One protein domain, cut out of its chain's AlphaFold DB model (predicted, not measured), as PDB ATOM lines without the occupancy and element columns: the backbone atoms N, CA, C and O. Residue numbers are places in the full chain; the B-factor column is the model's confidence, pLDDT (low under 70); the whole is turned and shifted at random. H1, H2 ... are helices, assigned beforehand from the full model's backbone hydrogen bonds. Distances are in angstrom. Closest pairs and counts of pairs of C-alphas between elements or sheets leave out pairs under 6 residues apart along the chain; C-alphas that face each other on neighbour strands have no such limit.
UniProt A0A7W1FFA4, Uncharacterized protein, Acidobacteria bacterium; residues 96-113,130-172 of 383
ATOM      1  N   THR A  96      36.072 -38.140 -23.398       82.19
ATOM      2  CA  THR A  96      36.678 -38.801 -24.555       82.19
ATOM      3  C   THR A  96      36.064 -40.175 -24.827       82.19
ATOM      4  O   THR A  96      36.332 -40.767 -25.877       82.19
ATOM      5  N   GLN A  97      35.272 -40.694 -23.878       84.62
ATOM      6  CA  GLN A  97      34.744 -42.059 -23.791       84.62
ATOM      7  C   GLN A  97      35.834 -43.136 -23.841       84.62
ATOM      8  O   GLN A  97      35.536 -44.329 -23.844       84.62
ATOM      9  N   ASN A  98      37.110 -42.742 -23.881       86.88
ATOM     10  CA  ASN A  98      38.224 -43.661 -23.938       86.88
ATOM     11  C   ASN A  98      38.526 -44.123 -22.509       86.88
ATOM     12  O   ASN A  98      39.025 -43.324 -21.710       86.88
ATOM     13  N   PRO A  99      38.305 -45.405 -22.179       88.25
ATOM     14  CA  PRO A  99      38.484 -45.887 -20.817       88.25
ATOM     15  C   PRO A  99      39.925 -45.711 -20.320       88.25
ATOM     16  O   PRO A  99      40.137 -45.526 -19.124       88.25
ATOM     17  N   GLU A 100      40.920 -45.716 -21.213       89.06
ATOM     18  CA  GLU A 100      42.321 -45.496 -20.847       89.06
ATOM     19  C   GLU A 100      42.610 -44.041 -20.474       89.06
ATOM     20  O   GLU A 100      43.440 -43.788 -19.604       89.06
ATOM     21  N   VAL A 101      41.927 -43.077 -21.088       87.81
ATOM     22  CA  VAL A 101      42.084 -41.656 -20.750       87.81
ATOM     23  C   VAL A 101      41.272 -41.334 -19.497       87.81
ATOM     24  O   VAL A 101      41.831 -40.829 -18.522       87.81
ATOM     25  N   GLU A 102      39.994 -41.711 -19.483       89.31
ATOM     26  CA  GLU A 102      39.055 -41.356 -18.419       89.31
ATOM     27  C   GLU A 102      39.415 -42.010 -17.080       89.31
ATOM     28  O   GLU A 102      39.472 -41.330 -16.058       89.31
ATOM     29  N   LYS A 103      39.764 -43.306 -17.043       91.62
ATOM     30  CA  LYS A 103      40.161 -43.945 -15.771       91.62
ATOM     31  C   LYS A 103      41.477 -43.396 -15.227       91.62
ATOM     32  O   LYS A 103      41.640 -43.292 -14.010       91.62
ATOM     33  N   ASN A 104      42.407 -43.012 -16.102       90.06
ATOM     34  CA  ASN A 104      43.638 -42.344 -15.684       90.06
ATOM     35  C   ASN A 104      43.365 -40.935 -15.131       90.06
ATOM     36  O   ASN A 104      44.014 -40.536 -14.162       90.06
ATOM     37  N   LEU A 105      42.412 -40.195 -15.709       88.00
ATOM     38  CA  LEU A 105      41.954 -38.902 -15.191       88.00
ATOM     39  C   LEU A 105      41.298 -39.070 -13.813       88.00
ATOM     40  O   LEU A 105      41.756 -38.470 -12.843       88.00
ATOM     41  N   GLN A 106      40.319 -39.970 -13.697       90.12
ATOM     42  CA  GLN A 106      39.610 -40.252 -12.446       90.12
ATOM     43  C   GLN A 106      40.549 -40.738 -11.333       90.12
ATOM     44  O   GLN A 106      40.351 -40.412 -10.161       90.12
ATOM     45  N   ARG A 107      41.600 -41.498 -11.680       92.12
ATOM     46  CA  ARG A 107      42.657 -41.868 -10.731       92.12
ATOM     47  C   ARG A 107      43.371 -40.633 -10.196       92.12
ATOM     48  O   ARG A 107      43.431 -40.463  -8.984       92.12
ATOM     49  N   LYS A 108      43.846 -39.747 -11.077       90.31
ATOM     50  CA  LYS A 108      44.508 -38.495 -10.673       90.31
ATOM     51  C   LYS A 108      43.599 -37.616  -9.814       90.31
ATOM     52  O   LYS A 108      44.064 -37.070  -8.820       90.31
ATOM     53  N   GLU A 109      42.320 -37.502 -10.163       88.69
ATOM     54  CA  GLU A 109      41.330 -36.756  -9.377       88.69
ATOM     55  C   GLU A 109      41.119 -37.368  -7.988       88.69
ATOM     56  O   GLU A 109      41.114 -36.656  -6.985       88.69
ATOM     57  N   SER A 110      40.993 -38.695  -7.912       89.25
ATOM     58  CA  SER A 110      40.842 -39.421  -6.649       89.25
ATOM     59  C   SER A 110      42.091 -39.331  -5.771       89.25
ATOM     60  O   SER A 110      41.949 -39.262  -4.553       89.25
ATOM     61  N   ASP A 111      43.286 -39.331  -6.360       89.19
ATOM     62  CA  ASP A 111      44.559 -39.202  -5.641       89.19
ATOM     63  C   ASP A 111      44.801 -37.756  -5.166       89.19
ATOM     64  O   ASP A 111      45.397 -37.536  -4.112       89.19
ATOM     65  N   ALA A 112      44.310 -36.763  -5.916       91.12
ATOM     66  CA  ALA A 112      44.342 -35.349  -5.540       91.12
ATOM     67  C   ALA A 112      43.250 -34.963  -4.523       91.12
ATOM     68  O   ALA A 112      43.303 -33.874  -3.942       91.12
ATOM     69  N   ALA A 113      42.256 -35.829  -4.305       90.69
ATOM     70  CA  ALA A 113      41.158 -35.561  -3.390       90.69
ATOM     71  C   ALA A 113      41.661 -35.408  -1.940       90.69
ATOM     72  O   ALA A 113      42.550 -36.137  -1.488       90.69
ATOM     73  N   ASP A 130      45.097 -56.608   8.599       84.69
ATOM     74  CA  ASP A 130      46.561 -56.619   8.678       84.69
ATOM     75  C   ASP A 130      47.048 -57.776   9.563       84.69
ATOM     76  O   ASP A 130      48.098 -58.359   9.310       84.69
ATOM     77  N   GLN A 131      46.260 -58.140  10.584       85.94
ATOM     78  CA  GLN A 131      46.555 -59.240  11.510       85.94
ATOM     79  C   GLN A 131      46.099 -60.608  10.987       85.94
ATOM     80  O   GLN A 131      46.722 -61.622  11.293       85.94
ATOM     81  N   TYR A 132      45.017 -60.649  10.203       90.12
ATOM     82  CA  TYR A 132      44.428 -61.882   9.680       90.12
ATOM     83  C   TYR A 132      44.296 -61.807   8.152       90.12
ATOM     84  O   TYR A 132      43.251 -61.383   7.652       90.12
ATOM     85  N   PRO A 133      45.311 -62.263   7.390       86.31
ATOM     86  CA  PRO A 133      45.282 -62.227   5.928       86.31
ATOM     87  C   PRO A 133      44.108 -62.991   5.306       86.31
ATOM     88  O   PRO A 133      43.675 -62.648   4.215       86.31
ATOM     89  N   SER A 134      43.549 -63.983   6.011       89.25
ATOM     90  CA  SER A 134      42.356 -64.727   5.582       89.25
ATOM     91  C   SER A 134      41.083 -63.876   5.501       89.25
ATOM     92  O   SER A 134      40.081 -64.346   4.978       89.25
ATOM     93  N   LEU A 135      41.094 -62.663   6.064       88.19
ATOM     94  CA  LEU A 135      39.992 -61.707   5.965       88.19
ATOM     95  C   LEU A 135      40.095 -60.811   4.723       88.19
ATOM     96  O   LEU A 135      39.197 -59.999   4.524       88.19
ATOM     97  N   ARG A 136      41.174 -60.917   3.928       86.31
ATOM     98  CA  ARG A 136      41.277 -60.196   2.658       86.31
ATOM     99  C   ARG A 136      40.303 -60.786   1.643       86.31
ATOM    100  O   ARG A 136      40.301 -61.994   1.418       86.31
ATOM    101  N   ASP A 137      39.509 -59.927   1.025       86.62
ATOM    102  CA  ASP A 137      38.596 -60.267  -0.058       86.62
ATOM    103  C   ASP A 137      38.916 -59.474  -1.333       86.62
ATOM    104  O   ASP A 137      39.852 -58.676  -1.395       86.62
ATOM    105  N   TYR A 138      38.108 -59.699  -2.369       83.25
ATOM    106  CA  TYR A 138      38.207 -58.986  -3.638       83.25
ATOM    107  C   TYR A 138      38.211 -57.458  -3.473       83.25
ATOM    108  O   TYR A 138      38.969 -56.772  -4.152       83.25
ATOM    109  N   TYR A 139      37.411 -56.912  -2.556       80.75
ATOM    110  CA  TYR A 139      37.277 -55.470  -2.361       80.75
ATOM    111  C   TYR A 139      38.508 -54.838  -1.699       80.75
ATOM    112  O   TYR A 139      38.636 -53.614  -1.714       80.75
ATOM    113  N   ASN A 140      39.420 -55.634  -1.130       81.94
ATOM    114  CA  ASN A 140      40.663 -55.126  -0.553       81.94
ATOM    115  C   ASN A 140      41.755 -54.837  -1.593       81.94
ATOM    116  O   ASN A 140      42.509 -53.888  -1.392       81.94
ATOM    117  N   ASP A 141      41.806 -55.603  -2.687       79.88
ATOM    118  CA  ASP A 141      42.843 -55.490  -3.729       79.88
ATOM    119  C   ASP A 141      42.287 -55.002  -5.086       79.88
ATOM    120  O   ASP A 141      43.016 -54.895  -6.074       79.88
ATOM    121  N   PHE A 142      40.986 -54.705  -5.159       86.12
ATOM    122  CA  PHE A 142      40.324 -54.253  -6.380       86.12
ATOM    123  C   PHE A 142      40.773 -52.845  -6.806       86.12
ATOM    124  O   PHE A 142      40.458 -51.840  -6.166       86.12
ATOM    125  N   ASP A 143      41.446 -52.765  -7.955       87.12
ATOM    126  CA  ASP A 143      41.752 -51.499  -8.622       87.12
ATOM    127  C   ASP A 143      40.552 -51.032  -9.453       87.12
ATOM    128  O   ASP A 143      40.373 -51.420 -10.611       87.12
ATOM    129  N   LYS A 144      39.748 -50.149  -8.856       87.50
ATOM    130  CA  LYS A 144      38.581 -49.531  -9.502       87.50
ATOM    131  C   LYS A 144      38.908 -48.770 -10.799       87.50
ATOM    132  O   LYS A 144      38.007 -48.527 -11.593       87.50
ATOM    133  N   PHE A 145      40.172 -48.406 -11.029       90.75
ATOM    134  CA  PHE A 145      40.623 -47.663 -12.209       90.75
ATOM    135  C   PHE A 145      41.355 -48.535 -13.234       90.75
ATOM    136  O   PHE A 145      41.877 -48.022 -14.225       90.75
ATOM    137  N   LYS A 146      41.397 -49.854 -13.039       91.19
ATOM    138  CA  LYS A 146      41.939 -50.761 -14.048       91.19
ATOM    139  C   LYS A 146      40.974 -50.856 -15.231       91.19
ATOM    140  O   LYS A 146      39.791 -51.140 -15.049       91.19
ATOM    141  N   VAL A 147      41.485 -50.625 -16.436       90.94
ATOM    142  CA  VAL A 147      40.734 -50.781 -17.693       90.94
ATOM    143  C   VAL A 147      40.554 -52.266 -17.996       90.94
ATOM    144  O   VAL A 147      41.517 -53.037 -17.939       90.94
ATOM    145  N   THR A 148      39.324 -52.657 -18.307       92.12
ATOM    146  CA  THR A 148      38.951 -54.025 -18.679       92.12
ATOM    147  C   THR A 148      38.905 -54.189 -20.197       92.12
ATOM    148  O   THR A 148      38.788 -53.213 -20.936       92.12
ATOM    149  N   ASP A 149      38.992 -55.430 -20.677       92.19
ATOM    150  CA  ASP A 149      38.923 -55.709 -22.117       92.19
ATOM    151  C   ASP A 149      37.531 -55.422 -22.691       92.19
ATOM    152  O   ASP A 149      37.425 -54.870 -23.784       92.19
ATOM    153  N   GLN A 150      36.477 -55.669 -21.908       91.69
ATOM    154  CA  GLN A 150      35.103 -55.320 -22.269       91.69
ATOM    155  C   GLN A 150      34.951 -53.816 -22.556       91.69
ATOM    156  O   GLN A 150      34.412 -53.435 -23.588       91.69
ATOM    157  N   GLU A 151      35.489 -52.948 -21.693       89.94
ATOM    158  CA  GLU A 151      35.422 -51.490 -21.890       89.94
ATOM    159  C   GLU A 151      36.174 -51.038 -23.154       89.94
ATOM    160  O   GLU A 151      35.773 -50.076 -23.812       89.94
ATOM    161  N   ARG A 152      37.258 -51.731 -23.531       92.00
ATOM    162  CA  ARG A 152      37.959 -51.454 -24.795       92.00
ATOM    163  C   ARG A 152      37.100 -51.824 -26.001       92.00
ATOM    164  O   ARG A 152      37.056 -51.056 -26.958       92.00
ATOM    165  N   GLU A 153      36.430 -52.973 -25.969       92.56
ATOM    166  CA  GLU A 153      35.532 -53.421 -27.045       92.56
ATOM    167  C   GLU A 153      34.320 -52.491 -27.207       92.56
ATOM    168  O   GLU A 153      33.959 -52.115 -28.330       92.56
ATOM    169  N   GLU A 154      33.734 -52.056 -26.091       90.88
ATOM    170  CA  GLU A 154      32.654 -51.065 -26.061       90.88
ATOM    171  C   GLU A 154      33.108 -49.735 -26.680       90.88
ATOM    172  O   GLU A 154      32.420 -49.191 -27.549       90.88
ATOM    173  N   TYR A 155      34.308 -49.260 -26.333       89.69
ATOM    174  CA  TYR A 155      34.884 -48.050 -26.922       89.69
ATOM    175  C   TYR A 155      35.134 -48.178 -28.434       89.69
ATOM    176  O   TYR A 155      34.836 -47.252 -29.191       89.69
ATOM    177  N   GLN A 156      35.629 -49.324 -28.915       89.38
ATOM    178  CA  GLN A 156      35.806 -49.550 -30.358       89.38
ATOM    179  C   GLN A 156      34.470 -49.555 -31.107       89.38
ATOM    180  O   GLN A 156      34.357 -48.980 -32.193       89.38
ATOM    181  N   THR A 157      33.439 -50.152 -30.509       90.38
ATOM    182  CA  THR A 157      32.081 -50.142 -31.062       90.38
ATOM    183  C   THR A 157      31.544 -48.714 -31.137       90.38
ATOM    184  O   THR A 157      31.066 -48.292 -32.192       90.38
ATOM    185  N   PHE A 158      31.713 -47.932 -30.069       88.00
ATOM    186  CA  PHE A 158      31.367 -46.513 -30.028       88.00
ATOM    187  C   PHE A 158      32.081 -45.708 -31.127       88.00
ATOM    188  O   PHE A 158      31.429 -45.009 -31.904       88.00
ATOM    189  N   LEU A 159      33.401 -45.871 -31.279       86.19
ATOM    190  CA  LEU A 159      34.175 -45.228 -32.345       86.19
ATOM    191  C   LEU A 159      33.705 -45.623 -33.748       86.19
ATOM    192  O   LEU A 159      33.723 -44.793 -34.657       86.19
ATOM    193  N   SER A 160      33.294 -46.871 -33.959       88.50
ATOM    194  CA  SER A 160      32.809 -47.322 -35.269       88.50
ATOM    195  C   SER A 160      31.481 -46.670 -35.676       88.50
ATOM    196  O   SER A 160      31.249 -46.473 -36.867       88.50
ATOM    197  N   GLY A 161      30.653 -46.275 -34.701       88.31
ATOM    198  CA  GLY A 161      29.356 -45.631 -34.923       88.31
ATOM    199  C   GLY A 161      29.410 -44.119 -35.169       88.31
ATOM    200  O   GLY A 161      28.416 -43.549 -35.611       88.31
ATOM    201  N   LEU A 162      30.547 -43.469 -34.903       88.38
ATOM    202  CA  LEU A 162      30.714 -42.016 -35.022       88.38
ATOM    203  C   LEU A 162      31.178 -41.590 -36.422       88.38
ATOM    204  O   LEU A 162      32.083 -42.194 -37.015       88.38
ATOM    205  N   SER A 163      30.640 -40.471 -36.903       90.12
ATOM    206  CA  SER A 163      31.145 -39.762 -38.082       90.12
ATOM    207  C   SER A 163      32.525 -39.136 -37.833       90.12
ATOM    208  O   SER A 163      32.956 -38.935 -36.695       90.12
ATOM    209  N   GLU A 164      33.242 -38.785 -38.904       85.06
ATOM    210  CA  GLU A 164      34.554 -38.122 -38.799       85.06
ATOM    211  C   GLU A 164      34.477 -36.771 -38.068       85.06
ATOM    212  O   GLU A 164      35.368 -36.432 -37.287       85.06
ATOM    213  N   ALA A 165      33.383 -36.025 -38.259       81.25
ATOM    214  CA  ALA A 165      33.151 -34.756 -37.575       81.25
ATOM    215  C   ALA A 165      32.986 -34.947 -36.055       81.25
ATOM    216  O   ALA A 165      33.597 -34.219 -35.265       81.25
ATOM    217  N   GLU A 166      32.230 -35.959 -35.629       81.62
ATOM    218  CA  GLU A 166      32.032 -36.268 -34.208       81.62
ATOM    219  C   GLU A 166      33.324 -36.779 -33.559       81.62
ATOM    220  O   GLU A 166      33.704 -36.308 -32.486       81.62
ATOM    221  N   LYS A 167      34.079 -37.638 -34.258       81.06
ATOM    222  CA  LYS A 167      35.415 -38.086 -33.823       81.06
ATOM    223  C   LYS A 167      36.376 -36.920 -33.609       81.06
ATOM    224  O   LYS A 167      37.133 -36.921 -32.640       81.06
ATOM    225  N   SER A 168      36.351 -35.922 -34.493       77.88
ATOM    226  CA  SER A 168      37.199 -34.731 -34.357       77.88
ATOM    227  C   SER A 168      36.807 -33.867 -33.154       77.88
ATOM    228  O   SER A 168      37.673 -33.273 -32.516       77.88
ATOM    229  N   THR A 169      35.517 -33.840 -32.808       76.06
ATOM    230  CA  THR A 169      34.987 -33.044 -31.696       76.06
ATOM    231  C   THR A 169      35.358 -33.670 -30.354       76.06
ATOM    232  O   THR A 169      35.859 -32.968 -29.475       76.06
ATOM    233  N   ILE A 170      35.207 -34.994 -30.228       77.38
ATOM    234  CA  ILE A 170      35.579 -35.761 -29.027       77.38
ATOM    235  C   ILE A 170      37.084 -35.654 -28.756       77.38
ATOM    236  O   ILE A 170      37.505 -35.395 -27.633       77.38
ATOM    237  N   ASN A 171      37.903 -35.753 -29.805       72.50
ATOM    238  CA  ASN A 171      39.358 -35.645 -29.688       72.50
ATOM    239  C   ASN A 171      39.879 -34.198 -29.680       72.50
ATOM    240  O   ASN A 171      41.090 -33.985 -29.658       72.50
ATOM    241  N   SER A 172      38.999 -33.190 -29.721       75.00
ATOM    242  CA  SER A 172      39.429 -31.789 -29.818       75.00
ATOM    243  C   SER A 172      40.153 -31.294 -28.563       75.00
ATOM    244  O   SER A 172      40.870 -30.296 -28.645       75.00
TER     245      SER A 172
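What this domain is: This is residues 96 to 113 and 130 to 172 of the 383 residues of an uncharacterized protein of Acidobacteria bacterium (UniProt A0A7W1FFA4). The model is open, with few contacts: H1 points away from H3, H4 folds back after H3, and residues 130 to 142, including H2, stick out as a long arm. The 61 printed residues include four named helices, H1 to H4 in order, and no named strand; the class is all helix. The whole is extended, with a radius of gyration of the C-alphas of 16.8 A and spans of 56 by 26 by 8 A.

How they stand to each other: H1, residues 99 to 112, only just touches H3, residues 149 to 161, with 3 pairs of C-alphas within 8 A, the closest being Pro 99 and Glu 151, 6.5 A; H1 takes part with residue 99 alone. They run opposite ways at a steep tilt of 59 degrees. H4, residues 164 to 170, is close to but not clearly touching H3; their closest C-alphas, Leu 159 and Lys 167, are 7.4 A apart. H2, residues 138 to 141, is apart from H1, H3 and H4. Every O i to N i+4 pair is within hydrogen-bond range in H3 and H4, and 9 of 10 in H1; H2 is too short for one.

Where its parts are: H1 begins at C-alpha 99 (38.484, -45.887, -20.817) and is 19.5 A long; H3 is 18.9 A. H4 ends at C-alpha 170 (35.579, -35.761, -29.027).

The domain as a whole: Residues 114 to 129 are not printed, leaving 24.9 A between C-alphas 113 and 130. No printed residue has a pLDDT under 70.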